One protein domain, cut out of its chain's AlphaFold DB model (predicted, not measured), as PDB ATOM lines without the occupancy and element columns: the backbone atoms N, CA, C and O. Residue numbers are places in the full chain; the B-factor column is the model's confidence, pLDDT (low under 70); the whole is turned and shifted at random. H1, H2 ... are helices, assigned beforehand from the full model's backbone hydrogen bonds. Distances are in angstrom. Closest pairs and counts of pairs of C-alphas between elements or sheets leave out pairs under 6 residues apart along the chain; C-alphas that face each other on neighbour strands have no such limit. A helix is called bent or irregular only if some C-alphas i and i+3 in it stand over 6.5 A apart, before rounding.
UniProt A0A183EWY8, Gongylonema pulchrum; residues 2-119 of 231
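This is residues 2 to 119 of the 231 residues of a protein of Gongylonema pulchrum (UniProt A0A183EWY8). Two helices, H2 and H4, meet near their ends as a V, the last residues of H2 beside the first ones of H4, and the longest helix, H1, runs past H2 like the bar of a letter A and ends beside H4. The first part of H1, residues 2 to 13, sticks out as a free arm; around the joined end of the V lie two long loop stretches, residues 48 to 70 and 77 to 97, with the short helix H3 between them along the chain and touching no other helix. The printed part has 118 residues with four named helices, in the order H1, H2, H3, H4, and no named strand; the class is all helix, with 62 of the residues in the helices. It is only just compact, close to loose, with a radius of gyration of the C-alphas of 16.2 A, and the C-alphas span 48 by 43 by 24 A along their three main axes.

The printed part begins with H1, residues 2 to 24. A short link of 10 residues leads from it to H2, residues 35 to 47. H1 and H2 are close but not clearly touching, with 1 pair of C-alphas within 8 A: the closest C-alphas, those of Phe 15 and Phe 41, are 6.8 A apart. Their lines stand about perpendicular, at 79 degrees. A long link then leads to H3, residues 71 to 76, which is apart from H1 and from H2. Another long link leads to H4, residues 98 to 117, and H3 is apart from this helix too. H2 touches H4 with residues 45 to 47 alone, and H4 touches H2 with residues 98 to 103 alone. The closest C-alphas of these two helices are those of Leu 45 and Gly 99, 4.4 A apart. Their lines stand at a steep tilt of 43 degrees, and they run opposite ways. H1 touches H4 with residues 22 to 23 alone, and H4 touches H1 with residues 102 to 110 alone. Here the closest C-alphas are those of Arg 23 and Ile 106, 5.8 A apart. H1 and H4 run the same way at a steep tilt of 62 degrees. In H1, H2, H3 and H4 every O i to N i+4 pair is within hydrogen-bond range.

H1, Lys 2 to His 24, begins at C-alpha 2 at (27.127, 11.614, 28.400) and measures 32.2 A from first to last C-alpha. H2, Gln 35 to Ser 47, measures 18.4 A and ends at C-alpha 47 at (13.542, -0.198, 49.318). H3, Ala 71 to Leu 76, has six residues. H4, Ile 98 to Phe 117, measures 28.6 A and ends at C-alpha 117 at (-9.176, -12.364, 30.425). No helix is bent.

The two C-alphas farthest apart are those of Lys 2 and Gly 88, at 50.6 A. The C-alphas of the first and last printed residues, Lys 2 and Gly 119, are 49.0 A apart. Residues 2 to 13 of H1 stand free, and so do residues 30 to 36. Without these stretches the body has 99 residues, spans 48 by 33 by 23 A and has a radius of gyration of 14.7 A. The long links are H2 to H3, with 23 residues, and H3 to H4, with 21 residues. The printed part has no cut. The mean pLDDT of the printed part is 93.2, and no printed residue of this model is under 70.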
ATOM      1  N   LYS A   2      28.509  11.241  28.808       85.50
ATOM      2  CA  LYS A   2      27.127  11.614  28.400       85.50
ATOM      3  C   LYS A   2      26.241  10.407  28.037       85.50
ATOM      4  O   LYS A   2      25.122  10.311  28.526       85.50
ATOM      5  N   ALA A   3      26.769   9.468  27.248       88.19
ATOM      6  CA  ALA A   3      26.049   8.249  26.857       88.19
ATOM      7  C   ALA A   3      25.757   7.308  28.046       88.19
ATOM      8  O   ALA A   3      24.704   6.679  28.098       88.19
ATOM      9  N   GLU A   4      26.658   7.246  29.031       91.12
ATOM     10  CA  GLU A   4      26.483   6.442  30.253       91.12
ATOM     11  C   GLU A   4      25.376   7.016  31.143       91.12
ATOM     12  O   GLU A   4      24.479   6.289  31.568       91.12
ATOM     13  N   ALA A   5      25.391   8.335  31.371       90.62
ATOM     14  CA  ALA A   5      24.336   9.019  32.115       90.62
ATOM     15  C   ALA A   5      22.965   8.847  31.437       90.62
ATOM     16  O   ALA A   5      21.952   8.620  32.103       90.62
ATOM     17  N   GLU A   6      22.930   8.895  30.105       92.19
ATOM     18  CA  GLU A   6      21.716   8.653  29.333       92.19
ATOM     19  C   GLU A   6      21.215   7.206  29.466       92.19
ATOM     20  O   GLU A   6      20.015   6.991  29.652       92.19
ATOM     21  N   ALA A   7      22.111   6.215  29.441       89.56
ATOM     22  CA  ALA A   7      21.762   4.809  29.642       89.56
ATOM     23  C   ALA A   7      21.164   4.549  31.039       89.56
ATOM     24  O   ALA A   7      20.113   3.914  31.149       89.56
ATOM     25  N   LEU A   8      21.768   5.104  32.096       89.44
ATOM     26  CA  LEU A   8      21.249   5.006  33.468       89.44
ATOM     27  C   LEU A   8      19.881   5.687  33.611       89.44
ATOM     28  O   LEU A   8      18.945   5.122  34.181       89.44
ATOM     29  N   SER A   9      19.727   6.877  33.026       92.00
ATOM     30  CA  SER A   9      18.458   7.607  33.016       92.00
ATOM     31  C   SER A   9      17.356   6.835  32.278       92.00
ATOM     32  O   SER A   9      16.213   6.778  32.739       92.00
ATOM     33  N   ARG A  10      17.686   6.177  31.156       90.06
ATOM     34  CA  ARG A  10      16.762   5.288  30.434       90.06
ATOM     35  C   ARG A  10      16.305   4.113  31.298       90.06
ATOM     36  O   ARG A  10      15.117   3.798  31.278       90.06
ATOM     37  N   ALA A  11      17.205   3.485  32.053       86.81
ATOM     38  CA  ALA A  11      16.848   2.395  32.962       86.81
ATOM     39  C   ALA A  11      15.895   2.866  34.076       86.81
ATOM     40  O   ALA A  11      14.910   2.190  34.371       86.81
ATOM     41  N   GLY A  12      16.132   4.057  34.641       88.81
ATOM     42  CA  GLY A  12      15.214   4.707  35.586       88.81
ATOM     43  C   GLY A  12      13.811   4.896  35.002       88.81
ATOM     44  O   GLY A  12      12.845   4.357  35.538       88.81
ATOM     45  N   ARG A  13      13.716   5.544  33.834       91.94
ATOM     46  CA  ARG A  13      12.434   5.778  33.144       91.94
ATOM     47  C   ARG A  13      11.681   4.491  32.801       91.94
ATOM     48  O   ARG A  13      10.454   4.480  32.825       91.94
ATOM     49  N   SER A  14      12.390   3.413  32.462       89.75
ATOM     50  CA  SER A  14      11.764   2.114  32.181       89.75
ATOM     51  C   SER A  14      11.028   1.560  33.399       89.75
ATOM     52  O   SER A  14       9.914   1.055  33.251       89.75
ATOM     53  N   PHE A  15      11.611   1.697  34.594       89.88
ATOM     54  CA  PHE A  15      10.946   1.329  35.842       89.88
ATOM     55  C   PHE A  15       9.727   2.212  36.108       89.88
ATOM     56  O   PHE A  15       8.651   1.678  36.363       89.88
ATOM     57  N   ASP A  16       9.864   3.534  35.986       92.19
ATOM     58  CA  ASP A  16       8.756   4.466  36.234       92.19
ATOM     59  C   ASP A  16       7.578   4.188  35.297       92.19
ATOM     60  O   ASP A  16       6.425   4.173  35.726       92.19
ATOM     61  N   ARG A  17       7.864   3.884  34.025       92.25
ATOM     62  CA  ARG A  17       6.854   3.494  33.039       92.25
ATOM     63  C   ARG A  17       6.172   2.178  33.406       92.25
ATOM     64  O   ARG A  17       4.955   2.085  33.276       92.25
ATOM     65  N   LEU A  18       6.932   1.174  33.850       92.75
ATOM     66  CA  LEU A  18       6.370  -0.107  34.280       92.75
ATOM     67  C   LEU A  18       5.485   0.072  35.518       92.75
ATOM     68  O   LEU A  18       4.349  -0.393  35.532       92.75
ATOM     69  N   LEU A  19       5.978   0.787  36.532       94.00
ATOM     70  CA  LEU A  19       5.229   1.090  37.745       94.00
ATOM     71  C   LEU A  19       3.953   1.870  37.427       94.00
ATOM     72  O   LEU A  19       2.886   1.531  37.936       94.00
ATOM     73  N   PHE A  20       4.053   2.893  36.576       92.81
ATOM     74  CA  PHE A  20       2.904   3.666  36.128       92.81
ATOM     75  C   PHE A  20       1.891   2.772  35.415       92.81
ATOM     76  O   PHE A  20       0.736   2.756  35.821       92.81
ATOM     77  N   GLY A  21       2.311   1.970  34.431       93.00
ATOM     78  CA  GLY A  21       1.427   1.041  33.723       93.00
ATOM     79  C   GLY A  21       0.717   0.080  34.680       93.00
ATOM     80  O   GLY A  21      -0.506   0.077  34.763       93.00
ATOM     81  N   LEU A  22       1.472  -0.651  35.501       94.69
ATOM     82  CA  LEU A  22       0.913  -1.625  36.445       94.69
ATOM     83  C   LEU A  22      -0.002  -0.990  37.501       94.69
ATOM     84  O   LEU A  22      -0.973  -1.610  37.931       94.69
ATOM     85  N   ARG A  23       0.265   0.248  37.929       92.19
ATOM     86  CA  ARG A  23      -0.619   0.952  38.866       92.19
ATOM     87  C   ARG A  23      -1.822   1.586  38.188       92.19
ATOM     88  O   ARG A  23      -2.850   1.702  38.841       92.19
ATOM     89  N   HIS A  24      -1.726   2.040  36.945       89.81
ATOM     90  CA  HIS A  24      -2.822   2.755  36.292       89.81
ATOM     91  C   HIS A  24      -3.745   1.802  35.536       89.81
ATOM     92  O   HIS A  24      -4.944   1.785  35.798       89.81
ATOM     93  N   THR A  25      -3.185   0.989  34.639       88.56
ATOM     94  CA  THR A  25      -3.952   0.028  33.840       88.56
ATOM     95  C   THR A  25      -4.154  -1.274  34.596       88.56
ATOM     96  O   THR A  25      -5.239  -1.843  34.541       88.56
ATOM     97  N   GLY A  26      -3.139  -1.728  35.342       91.50
ATOM     98  CA  GLY A  26      -3.246  -2.985  36.079       91.50
ATOM     99  C   GLY A  26      -3.251  -4.230  35.200       91.50
ATOM    100  O   GLY A  26      -3.685  -5.283  35.651       91.50
ATOM    101  N   THR A  27      -2.801  -4.090  33.955       93.62
ATOM    102  CA  THR A  27      -2.866  -5.123  32.921       93.62
ATOM    103  C   THR A  27      -1.631  -6.010  32.945       93.62
ATOM    104  O   THR A  27      -0.506  -5.511  33.068       93.62
ATOM    105  N   ILE A  28      -1.826  -7.313  32.774       95.00
ATOM    106  CA  ILE A  28      -0.744  -8.279  32.612       95.00
ATOM    107  C   ILE A  28      -0.046  -8.002  31.268       95.00
ATOM    108  O   ILE A  28      -0.719  -7.926  30.240       95.00
ATOM    109  N   PRO A  29       1.290  -7.824  31.235       92.88
ATOM    110  CA  PRO A  29       2.011  -7.631  29.981       92.88
ATOM    111  C   PRO A  29       1.855  -8.834  29.045       92.88
ATOM    112  O   PRO A  29       2.048  -9.969  29.476       92.88
ATOM    113  N   GLU A  30       1.591  -8.584  27.758       92.12
ATOM    114  CA  GLU A  30       1.492  -9.641  26.735       92.12
ATOM    115  C   GLU A  30       2.778 -10.472  26.636       92.12
ATOM    116  O   GLU A  30       2.743 -11.691  26.481       92.12
ATOM    117  N   ILE A  31       3.927  -9.801  26.753       94.31
ATOM    118  CA  ILE A  31       5.243 -10.432  26.775       94.31
ATOM    119  C   ILE A  31       5.754 -10.421  28.212       94.31
ATOM    120  O   ILE A  31       5.920  -9.359  28.820       94.31
ATOM    121  N   GLY A  32       6.040 -11.614  28.735       94.56
ATOM    122  CA  GLY A  32       6.604 -11.790  30.068       94.56
ATOM    123  C   GLY A  32       7.898 -10.998  30.256       94.56
ATOM    124  O   GLY A  32       8.790 -11.006  29.404       94.56
ATOM    125  N   LEU A  33       8.007 -10.313  31.394       94.19
ATOM    126  CA  LEU A  33       9.211  -9.568  31.744       94.19
ATOM    127  C   LEU A  33      10.376 -10.530  32.022       94.19
ATOM    128  O   LEU A  33      10.173 -11.580  32.640       94.19
ATOM    129  N   PRO A  34      11.615 -10.175  31.643       95.12
ATOM    130  CA  PRO A  34      12.773 -10.985  31.988       95.12
ATOM    131  C   PRO A  34      12.997 -10.988  33.509       95.12
ATOM    132  O   PRO A  34      12.738  -9.994  34.190       95.12
ATOM    133  N   GLN A  35      13.530 -12.090  34.049       95.75
ATOM    134  CA  GLN A  35      13.666 -12.291  35.502       95.75
ATOM    135  C   GLN A  35      14.419 -11.160  36.218       95.75
ATOM    136  O   GLN A  35      14.019 -10.753  37.308       95.75
ATOM    137  N   HIS A  36      15.478 -10.614  35.607       93.88
ATOM    138  CA  HIS A  36      16.232  -9.503  36.194       93.88
ATOM    139  C   HIS A  36      15.363  -8.247  36.362       93.88
ATOM    140  O   HIS A  36      15.426  -7.609  37.407       93.88
ATOM    141  N   ALA A  37      14.496  -7.935  35.390       93.88
ATOM    142  CA  ALA A  37      13.605  -6.781  35.459       93.88
ATOM    143  C   ALA A  37      12.531  -6.965  36.539       93.88
ATOM    144  O   ALA A  37      12.238  -6.023  37.273       93.88
ATOM    145  N   VAL A  38      11.986  -8.181  36.685       95.69
ATOM    146  CA  VAL A  38      11.051  -8.509  37.778       95.69
ATOM    147  C   VAL A  38      11.737  -8.337  39.133       95.69
ATOM    148  O   VAL A  38      11.193  -7.681  40.019       95.69
ATOM    149  N   ARG A  39      12.954  -8.872  39.292       95.75
ATOM    150  CA  ARG A  39      13.707  -8.763  40.547       95.75
ATOM    151  C   ARG A  39      14.055  -7.314  40.878       95.75
ATOM    152  O   ARG A  39      13.818  -6.890  42.004       95.75
ATOM    153  N   GLU A  40      14.563  -6.540  39.922       94.25
ATOM    154  CA  GLU A  40      14.847  -5.112  40.120       94.25
ATOM    155  C   GLU A  40      13.591  -4.322  40.489       94.25
ATOM    156  O   GLU A  40      13.640  -3.468  41.375       94.25
ATOM    157  N   PHE A  41      12.462  -4.624  39.845       95.44
ATOM    158  CA  PHE A  41      11.190  -3.986  40.154       95.44
ATOM    159  C   PHE A  41      10.774  -4.239  41.609       95.44
ATOM    160  O   PHE A  41      10.468  -3.295  42.339       95.44
ATOM    161  N   LEU A  42      10.827  -5.501  42.048       96.94
ATOM    162  CA  LEU A  42      10.496  -5.892  43.419       96.94
ATOM    163  C   LEU A  42      11.461  -5.280  44.443       96.94
ATOM    164  O   LEU A  42      11.006  -4.719  45.434       96.94
ATOM    165  N   MET A  43      12.770  -5.308  44.187       95.25
ATOM    166  CA  MET A  43      13.775  -4.719  45.084       95.25
ATOM    167  C   MET A  43      13.599  -3.205  45.241       95.25
ATOM    168  O   MET A  43      13.736  -2.674  46.343       95.25
ATOM    169  N   ARG A  44      13.249  -2.491  44.161       94.06
ATOM    170  CA  ARG A  44      12.941  -1.054  44.239       94.06
ATOM    171  C   ARG A  44      11.710  -0.791  45.100       94.06
ATOM    172  O   ARG A  44      11.750   0.117  45.924       94.06
ATOM    173  N   LEU A  45      10.649  -1.589  44.966       95.38
ATOM    174  CA  LEU A  45       9.496  -1.487  45.865       95.38
ATOM    175  C   LEU A  45       9.873  -1.806  47.317       95.38
ATOM    176  O   LEU A  45       9.481  -1.063  48.208       95.38
ATOM    177  N   ALA A  46      10.668  -2.842  47.575       96.19
ATOM    178  CA  ALA A  46      11.101  -3.172  48.932       96.19
ATOM    179  C   ALA A  46      11.885  -2.022  49.585       96.19
ATOM    180  O   ALA A  46      11.702  -1.754  50.769       96.19
ATOM    181  N   SER A  47      12.705  -1.299  48.814       93.94
ATOM    182  CA  SER A  47      13.542  -0.198  49.318       93.94
ATOM    183  C   SER A  47      12.774   1.007  49.875       93.94
ATOM    184  O   SER A  47      13.342   1.780  50.645       93.94
ATOM    185  N   VAL A  48      11.492   1.168  49.523       92.94
ATOM    186  CA  VAL A  48      10.653   2.259  50.049       92.94
ATOM    187  C   VAL A  48       9.894   1.882  51.326       92.94
ATOM    188  O   VAL A  48       9.215   2.732  51.908       92.94
ATOM    189  N   ASP A  49       9.996   0.631  51.784       95.12
ATOM    190  CA  ASP A  49       9.492   0.233  53.099       95.12
ATOM    191  C   ASP A  49      10.424   0.730  54.210       95.12
ATOM    192  O   ASP A  49      11.648   0.747  54.072       95.12
ATOM    193  N   SER A  50       9.845   1.129  55.346       93.88
ATOM    194  CA  SER A  50      10.589   1.785  56.430       93.88
ATOM    195  C   SER A  50      11.722   0.930  57.017       93.88
ATOM    196  O   SER A  50      12.718   1.481  57.482       93.88
ATOM    197  N   ASN A  51      11.609  -0.401  56.946       93.56
ATOM    198  CA  ASN A  51      12.625  -1.349  57.407       93.56
ATOM    199  C   ASN A  51      13.822  -1.511  56.449       93.56
ATOM    200  O   ASN A  51      14.817  -2.112  56.845       93.56
ATOM    201  N   ASN A  52      13.741  -0.992  55.216       93.31
ATOM    202  CA  ASN A  52      14.786  -1.115  54.188       93.31
ATOM    203  C   ASN A  52      15.367   0.236  53.746       93.31
ATOM    204  O   ASN A  52      16.208   0.277  52.845       93.31
ATOM    205  N   ARG A  53      14.911   1.346  54.340       84.06
ATOM    206  CA  ARG A  53      15.388   2.687  53.991       84.06
ATOM    207  C   ARG A  53      16.895   2.780  54.196       84.06
ATOM    208  O   ARG A  53      17.393   2.594  55.301       84.06
ATOM    209  N   PHE A  54      17.602   3.087  53.115       83.31
ATOM    210  CA  PHE A  54      19.049   3.305  53.122       83.31
ATOM    211  C   PHE A  54      19.412   4.791  53.274       83.31
ATOM    212  O   PHE A  54      20.568   5.121  53.517       83.31
ATOM    213  N   ASP A  55      18.434   5.687  53.112       82.69
ATOM    214  CA  ASP A  55      18.590   7.144  53.149       82.69
ATOM    215  C   ASP A  55      18.559   7.731  54.572       82.69
ATOM    216  O   ASP A  55      18.647   8.945  54.750       82.69
ATOM    217  N   GLY A  56      18.462   6.883  55.598       73.62
ATOM    218  CA  GLY A  56      18.538   7.293  56.993       73.62
ATOM    219  C   GLY A  56      18.623   6.111  57.953       73.62
ATOM    220  O   GLY A  56      18.303   4.975  57.609       73.62
ATOM    221  N   THR A  57      19.035   6.384  59.189       72.31
ATOM    222  CA  THR A  57      19.057   5.378  60.254       72.31
ATOM    223  C   THR A  57      17.654   5.208  60.822       72.31
ATOM    224  O   THR A  57      17.153   6.074  61.540       72.31
ATOM    225  N   SER A  58      17.011   4.079  60.526       74.31
ATOM    226  CA  SER A  58      15.733   3.722  61.142       74.31
ATOM    227  C   SER A  58      15.952   3.287  62.597       74.31
ATOM    228  O   SER A  58      16.326   2.147  62.872       74.31
ATOM    229  N   ILE A  59      15.739   4.197  63.552       82.50
ATOM    230  CA  ILE A  59      15.687   3.866  64.987       82.50
ATOM    231  C   ILE A  59      14.243   3.476  65.318       82.50
ATOM    232  O   ILE A  59      13.483   4.235  65.917       82.50
ATOM    233  N   GLY A  60      13.832   2.295  64.857       84.62
ATOM    234  CA  GLY A  60      12.499   1.770  65.142       84.62
ATOM    235  C   GLY A  60      12.366   1.414  66.621       84.62
ATOM    236  O   GLY A  60      13.036   0.493  67.078       84.62
ATOM    237  N   ALA A  61      11.513   2.117  67.371       91.06
ATOM    238  CA  ALA A  61      11.252   1.856  68.794       91.06
ATOM    239  C   ALA A  61       9.974   1.028  69.052       91.06
ATOM    240  O   ALA A  61       9.643   0.753  70.202       91.06
ATOM    241  N   GLY A  62       9.245   0.650  67.997       93.00
ATOM    242  CA  GLY A  62       8.008  -0.123  68.101       93.00
ATOM    243  C   GLY A  62       8.217  -1.630  68.260       93.00
ATOM    244  O   GLY A  62       9.313  -2.171  68.105       93.00
ATOM    245  N   GLU A  63       7.116  -2.325  68.523       94.69
ATOM    246  CA  GLU A  63       7.047  -3.782  68.643       94.69
ATOM    247  C   GLU A  63       7.048  -4.495  67.281       94.69
ATOM    248  O   GLU A  63       7.470  -5.646  67.177       94.69
ATOM    249  N   ARG A  64       6.616  -3.807  66.211       93.69
ATOM    250  CA  ARG A  64       6.533  -4.344  64.842       93.69
ATOM    251  C   ARG A  64       7.270  -3.456  63.836       93.69
ATOM    252  O   ARG A  64       6.662  -2.756  63.025       93.69
ATOM    253  N   GLU A  65       8.598  -3.533  63.874       94.75
ATOM    254  CA  GLU A  65       9.524  -2.734  63.044       94.75
ATOM    255  C   GLU A  65      10.085  -3.489  61.826       94.75
ATOM    256  O   GLU A  65      11.026  -3.030  61.191       94.75
ATOM    257  N   GLY A  66       9.556  -4.676  61.506       94.25
ATOM    258  CA  GLY A  66      10.005  -5.441  60.333       94.25
ATOM    259  C   GLY A  66      11.462  -5.919  60.414       94.25
ATOM    260  O   GLY A  66      12.085  -6.166  59.386       94.25
ATOM    261  N   ARG A  67      12.026  -6.044  61.625       94.38
ATOM    262  CA  ARG A  67      13.395  -6.540  61.834       94.38
ATOM    263  C   ARG A  67      13.481  -8.018  61.441       94.38
ATOM    264  O   ARG A  67      12.705  -8.830  61.939       94.38
ATOM    265  N   VAL A  68      14.449  -8.370  60.595       95.94
ATOM    266  CA  VAL A  68      14.675  -9.747  60.130       95.94
ATOM    267  C   VAL A  68      16.000 -10.262  60.690       95.94
ATOM    268  O   VAL A  68      17.043  -9.665  60.455       95.94
ATOM    269  N   CYS A  69      15.956 -11.368  61.438       97.06
ATOM    270  CA  CYS A  69      17.141 -11.944  62.086       97.06
ATOM    271  C   CYS A  69      18.024 -12.743  61.109       97.06
ATOM    272  O   CYS A  69      19.245 -12.630  61.129       97.06
ATOM    273  N   SER A  70      17.411 -13.546  60.233       98.06
ATOM    274  CA  SER A  70      18.134 -14.399  59.283       98.06
ATOM    275  C   SER A  70      18.297 -13.714  57.930       98.06
ATOM    276  O   SER A  70      17.306 -13.359  57.289       98.06
ATOM    277  N   ALA A  71      19.540 -13.603  57.456       97.25
ATOM    278  CA  ALA A  71      19.838 -13.091  56.118       97.25
ATOM    279  C   ALA A  71      19.157 -13.921  55.012       97.25
ATOM    280  O   ALA A  71      18.663 -13.354  54.043       97.25
ATOM    281  N   LEU A  72      19.036 -15.241  55.201       98.12
ATOM    282  CA  LEU A  72      18.351 -16.126  54.250       98.12
ATOM    283  C   LEU A  72      16.854 -15.808  54.142       98.12
ATOM    284  O   LEU A  72      16.294 -15.816  53.051       98.12
ATOM    285  N   VAL A  73      16.202 -15.491  55.267       98.06
ATOM    286  CA  VAL A  73      14.785 -15.086  55.279       98.06
ATOM    287  C   VAL A  73      14.616 -13.722  54.612       98.06
ATOM    288  O   VAL A  73      13.666 -13.518  53.859       98.06
ATOM    289  N   HIS A  74      15.550 -12.798  54.854       96.62
ATOM    290  CA  HIS A  74      15.544 -11.493  54.202       96.62
ATOM    291  C   HIS A  74      15.660 -11.631  52.677       96.62
ATOM    292  O   HIS A  74      14.875 -11.022  51.953       96.62
ATOM    293  N   GLU A  75      16.585 -12.462  52.192       96.50
ATOM    294  CA  GLU A  75      16.783 -12.707  50.762       96.50
ATOM    295  C   GLU A  75      15.574 -13.395  50.116       96.50
ATOM    296  O   GLU A  75      15.105 -12.941  49.069       96.50
ATOM    297  N   LEU A  76      15.016 -14.426  50.762       97.00
ATOM    298  CA  LEU A  76      13.838 -15.150  50.273       97.00
ATOM    299  C   LEU A  76      12.634 -14.223  50.043       97.00
ATOM    300  O   LEU A  76      11.875 -14.414  49.094       97.00
ATOM    301  N   HIS A  77      12.466 -13.214  50.900       97.19
ATOM    302  CA  HIS A  77      11.369 -12.246  50.823       97.19
ATOM    303  C   HIS A  77      11.774 -10.896  50.223       97.19
ATOM    304  O   HIS A  77      10.977  -9.960  50.268       97.19
ATOM    305  N   LEU A  78      12.984 -10.773  49.667       96.69
ATOM    306  CA  LEU A  78      13.508  -9.535  49.071       96.69
ATOM    307  C   LEU A  78      13.412  -8.312  50.009       96.69
ATOM    308  O   LEU A  78      13.259  -7.183  49.554       96.69
ATOM    309  N   GLY A  79      13.451  -8.537  51.325       95.44
ATOM    310  CA  GLY A  79      13.301  -7.498  52.346       95.44
ATOM    311  C   GLY A  79      11.865  -7.043  52.652       95.44
ATOM    312  O   GLY A  79      11.685  -6.183  53.519       95.44
ATOM    313  N   PHE A  80      10.827  -7.603  52.023       97.38
ATOM    314  CA  PHE A  80       9.431  -7.313  52.380       97.38
ATOM    315  C   PHE A  80       9.056  -7.960  53.726       97.38
ATOM    316  O   PHE A  80       8.690  -9.132  53.785       97.38
ATOM    317  N   ALA A  81       9.129  -7.195  54.820       96.38
ATOM    318  CA  ALA A  81       8.971  -7.726  56.182       96.38
ATOM    319  C   ALA A  81       7.669  -7.311  56.896       96.38
ATOM    320  O   ALA A  81       7.295  -7.903  57.909       96.38
ATOM    321  N   HIS A  82       6.957  -6.295  56.401       95.88
ATOM    322  CA  HIS A  82       5.770  -5.767  57.086       95.88
ATOM    323  C   HIS A  82       4.462  -6.503  56.758       95.88
ATOM    324  O   HIS A  82       3.524  -6.463  57.564       95.88
ATOM    325  N   GLY A  83       4.406  -7.197  55.617       95.31
ATOM    326  CA  GLY A  83       3.180  -7.789  55.077       95.31
ATOM    327  C   GLY A  83       2.265  -6.758  54.405       95.31
ATOM    328  O   GLY A  83       2.700  -5.661  54.060       95.31
ATOM    329  N   ILE A  84       0.995  -7.124  54.216       95.88
ATOM    330  CA  ILE A  84      -0.020  -6.305  53.532       95.88
ATOM    331  C   ILE A  84      -1.106  -5.826  54.503       95.88
ATOM    332  O   ILE A  84      -1.390  -6.485  55.503       95.88
ATOM    333  N   GLY A  85      -1.737  -4.698  54.177       94.44
ATOM    334  CA  GLY A  85      -2.873  -4.174  54.927       94.44
ATOM    335  C   GLY A  85      -2.533  -3.570  56.294       94.44
ATOM    336  O   GLY A  85      -1.378  -3.309  56.661       94.44
ATOM    337  N   ARG A  86      -3.591  -3.352  57.073       94.56
ATOM    338  CA  ARG A  86      -3.567  -2.898  58.467       94.56
ATOM    339  C   ARG A  86      -4.402  -3.839  59.334       94.56
ATOM    340  O   ARG A  86      -5.106  -4.703  58.821       94.56
ATOM    341  N   SER A  87      -4.327  -3.669  60.653       84.69
ATOM    342  CA  SER A  87      -4.936  -4.576  61.639       84.69
ATOM    343  C   SER A  87      -6.428  -4.853  61.422       84.69
ATOM    344  O   SER A  87      -6.876  -5.944  61.753       84.69
ATOM    345  N   GLY A  88      -7.185  -3.906  60.860       83.88
ATOM    346  CA  GLY A  88      -8.614  -4.072  60.576       83.88
ATOM    347  C   GLY A  88      -8.974  -4.303  59.107       83.88
ATOM    348  O   GLY A  88     -10.132  -4.590  58.821       83.88
ATOM    349  N   ASN A  89      -8.035  -4.153  58.164       90.31
ATOM    350  CA  ASN A  89      -8.364  -4.132  56.737       90.31
ATOM    351  C   ASN A  89      -7.159  -4.474  55.848       90.31
ATOM    352  O   ASN A  89      -6.144  -3.776  55.847       90.31
ATOM    353  N   LEU A  90      -7.304  -5.521  55.033       91.56
ATOM    354  CA  LEU A  90      -6.281  -5.993  54.091       91.56
ATOM    355  C   LEU A  90      -5.985  -5.001  52.957       91.56
ATOM    356  O   LEU A  90      -4.875  -4.991  52.434       91.56
ATOM    357  N   THR A  91      -6.959  -4.170  52.583       91.12
ATOM    358  CA  THR A  91      -6.839  -3.231  51.451       91.12
ATOM    359  C   THR A  91      -6.308  -1.855  51.854       91.12
ATOM    360  O   THR A  91      -5.995  -1.032  50.994       91.12
ATOM    361  N   GLU A  92      -6.182  -1.588  53.156       94.69
ATOM    362  CA  GLU A  92      -5.662  -0.315  53.643       94.69
ATOM    363  C   GLU A  92      -4.152  -0.194  53.433       94.69
ATOM    364  O   GLU A  92      -3.378  -1.107  53.722       94.69
ATOM    365  N   ARG A  93      -3.715   0.988  52.987       94.06
ATOM    366  CA  ARG A  93      -2.291   1.286  52.817       94.06
ATOM    367  C   ARG A  93      -1.580   1.318  54.165       94.06
ATOM    368  O   ARG A  93      -2.013   2.004  55.088       94.06
ATOM    369  N   GLN A  94      -0.451   0.628  54.249       95.12
ATOM    370  CA  GLN A  94       0.400   0.575  55.427       95.12
ATOM    371  C   GLN A  94       1.460   1.689  55.362       95.12
ATOM    372  O   GLN A  94       2.373   1.595  54.541       95.12
ATOM    373  N   PRO A  95       1.406   2.728  56.220       91.56
ATOM    374  CA  PRO A  95       2.364   3.839  56.177       91.56
ATOM    375  C   PRO A  95       3.819   3.414  56.430       91.56
ATOM    376  O   PRO A  95       4.728   4.047  55.903       91.56
ATOM    377  N   LYS A  96       4.054   2.327  57.181       93.31
ATOM    378  CA  LYS A  96       5.399   1.751  57.378       93.31
ATOM    379  C   LYS A  96       5.889   0.897  56.195       93.31
ATOM    380  O   LYS A  96       7.069   0.560  56.142       93.31
ATOM    381  N   ALA A  97       5.000   0.542  55.266       95.25
ATOM    382  CA  ALA A  97       5.248  -0.426  54.201       95.25
ATOM    383  C   ALA A  97       4.602   0.022  52.879       95.25
ATOM    384  O   ALA A  97       3.634  -0.567  52.377       95.25
ATOM    385  N   ILE A  98       5.095   1.144  52.356       95.50
ATOM    386  CA  ILE A  98       4.587   1.775  51.135       95.50
ATOM    387  C   ILE A  98       4.785   0.847  49.930       95.50
ATOM    388  O   ILE A  98       3.874   0.698  49.114       95.50
ATOM    389  N   GLY A  99       5.940   0.190  49.848       96.12
ATOM    390  CA  GLY A  99       6.299  -0.777  48.820       96.12
ATOM    391  C   GLY A  99       5.382  -1.989  48.832       96.12
ATOM    392  O   GLY A  99       4.760  -2.281  47.809       96.12
ATOM    393  N   CYS A 100       5.207  -2.628  49.994       96.94
ATOM    394  CA  CYS A 100       4.224  -3.706  50.174       96.94
ATOM    395  C   CYS A 100       2.806  -3.281  49.765       96.94
ATOM    396  O   CYS A 100       2.089  -4.040  49.113       96.94
ATOM    397  N   SER A 101       2.392  -2.065  50.134       97.06
ATOM    398  CA  SER A 101       1.053  -1.550  49.822       97.06
ATOM    399  C   SER A 101       0.851  -1.364  48.318       97.06
ATOM    400  O   SER A 101      -0.186  -1.748  47.780       97.06
ATOM    401  N   ILE A 102       1.850  -0.808  47.624       96.50
ATOM    402  CA  ILE A 102       1.839  -0.668  46.163       96.50
ATOM    403  C   ILE A 102       1.828  -2.045  45.496       96.50
ATOM    404  O   ILE A 102       1.049  -2.268  44.571       96.50
ATOM    405  N   LEU A 103       2.660  -2.974  45.968       97.06
ATOM    406  CA  LEU A 103       2.745  -4.322  45.417       97.06
ATOM    407  C   LEU A 103       1.418  -5.077  45.562       97.06
ATOM    408  O   LEU A 103       0.964  -5.703  44.608       97.06
ATOM    409  N   SER A 104       0.764  -4.971  46.721       96.81
ATOM    410  CA  SER A 104      -0.561  -5.555  46.959       96.81
ATOM    411  C   SER A 104      -1.637  -4.944  46.052       96.81
ATOM    412  O   SER A 104      -2.448  -5.675  45.486       96.81
ATOM    413  N   GLU A 105      -1.611  -3.623  45.844       96.62
ATOM    414  CA  GLU A 105      -2.515  -2.932  44.914       96.62
ATOM    415  C   GLU A 105      -2.347  -3.453  43.475       96.62
ATOM    416  O   GLU A 105      -3.335  -3.742  42.798       96.62
ATOM    417  N   ILE A 106      -1.099  -3.611  43.022       97.12
ATOM    418  CA  ILE A 106      -0.773  -4.159  41.698       97.12
ATOM    419  C   ILE A 106      -1.230  -5.618  41.593       97.12
ATOM    420  O   ILE A 106      -1.870  -5.978  40.610       97.12
ATOM    421  N   ALA A 107      -0.962  -6.448  42.603       97.31
ATOM    422  CA  ALA A 107      -1.367  -7.853  42.604       97.31
ATOM    423  C   ALA A 107      -2.891  -8.018  42.464       97.31
ATOM    424  O   ALA A 107      -3.350  -8.840  41.675       97.31
ATOM    425  N   ASN A 108      -3.678  -7.193  43.162       97.44
ATOM    426  CA  ASN A 108      -5.139  -7.189  43.046       97.44
ATOM    427  C   ASN A 108      -5.610  -6.801  41.638       97.44
ATOM    428  O   ASN A 108      -6.541  -7.405  41.105       97.44
ATOM    429  N   LYS A 109      -4.955  -5.812  41.022       97.62
ATOM    430  CA  LYS A 109      -5.258  -5.377  39.655       97.62
ATOM    431  C   LYS A 109      -4.926  -6.450  38.620       97.62
ATOM    432  O   LYS A 109      -5.781  -6.762  37.798       97.62
ATOM    433  N   LEU A 110      -3.754  -7.074  38.724       97.81
ATOM    434  CA  LEU A 110      -3.358  -8.177  37.847       97.81
ATOM    435  C   LEU A 110      -4.277  -9.394  38.014       97.81
ATOM    436  O   LEU A 110      -4.632 -10.035  37.030       97.81
ATOM    437  N   ALA A 111      -4.716  -9.697  39.239       97.81
ATOM    438  CA  ALA A 111      -5.700 -10.752  39.476       97.81
ATOM    439  C   ALA A 111      -7.049 -10.439  38.807       97.81
ATOM    440  O   ALA A 111      -7.659 -11.320  38.207       97.81
ATOM    441  N   LEU A 112      -7.509  -9.185  38.877       98.12
ATOM    442  CA  LEU A 112      -8.734  -8.750  38.204       98.12
ATOM    443  C   LEU A 112      -8.611  -8.847  36.680       98.12
ATOM    444  O   LEU A 112      -9.544  -9.307  36.022       98.12
ATOM    445  N   ASP A 113      -7.473  -8.431  36.134       97.94
ATOM    446  CA  ASP A 113      -7.176  -8.529  34.708       97.94
ATOM    447  C   ASP A 113      -7.183  -9.991  34.237       97.94
ATOM    448  O   ASP A 113      -7.892 -10.329  33.289       97.94
ATOM    449  N   ALA A 114      -6.529 -10.891  34.982       97.88
ATOM    450  CA  ALA A 114      -6.558 -12.328  34.712       97.88
ATOM    451  C   ALA A 114      -7.983 -12.903  34.725       97.88
ATOM    452  O   ALA A 114      -8.357 -13.641  33.819       97.88
ATOM    453  N   ILE A 115      -8.801 -12.556  35.724       98.00
ATOM    454  CA  ILE A 115     -10.193 -13.028  35.824       98.00
ATOM    455  C   ILE A 115     -11.016 -12.586  34.608       98.00
ATOM    456  O   ILE A 115     -11.789 -13.373  34.058       98.00
ATOM    457  N   ARG A 116     -10.844 -11.335  34.170       97.75
ATOM    458  CA  ARG A 116     -11.538 -10.805  32.989       97.75
ATOM    459  C   ARG A 116     -11.083 -11.499  31.716       97.75
ATOM    460  O   ARG A 116     -11.929 -11.913  30.927       97.75
ATOM    461  N   PHE A 117      -9.773 -11.667  31.557       96.69
ATOM    462  CA  PHE A 117      -9.176 -12.364  30.425       96.69
ATOM    463  C   PHE A 117      -9.648 -13.823  30.322       96.69
ATOM    464  O   PHE A 117      -9.956 -14.295  29.233       96.69
ATOM    465  N   LEU A 118      -9.789 -14.519  31.455       96.69
ATOM    466  CA  LEU A 118     -10.225 -15.919  31.525       96.69
ATOM    467  C   LEU A 118     -11.734 -16.131  31.291       96.69
ATOM    468  O   LEU A 118     -12.219 -17.252  31.432       96.69
ATOM    469  N   GLY A 119     -12.478 -15.085  30.922       96.56
ATOM    470  CA  GLY A 119     -13.874 -15.208  30.492       96.56
ATOM    471  C   GLY A 119     -14.910 -14.644  31.459       96.56
ATOM    472  O   GLY A 119     -16.100 -14.874  31.259       96.56
TER     473      GLY A 119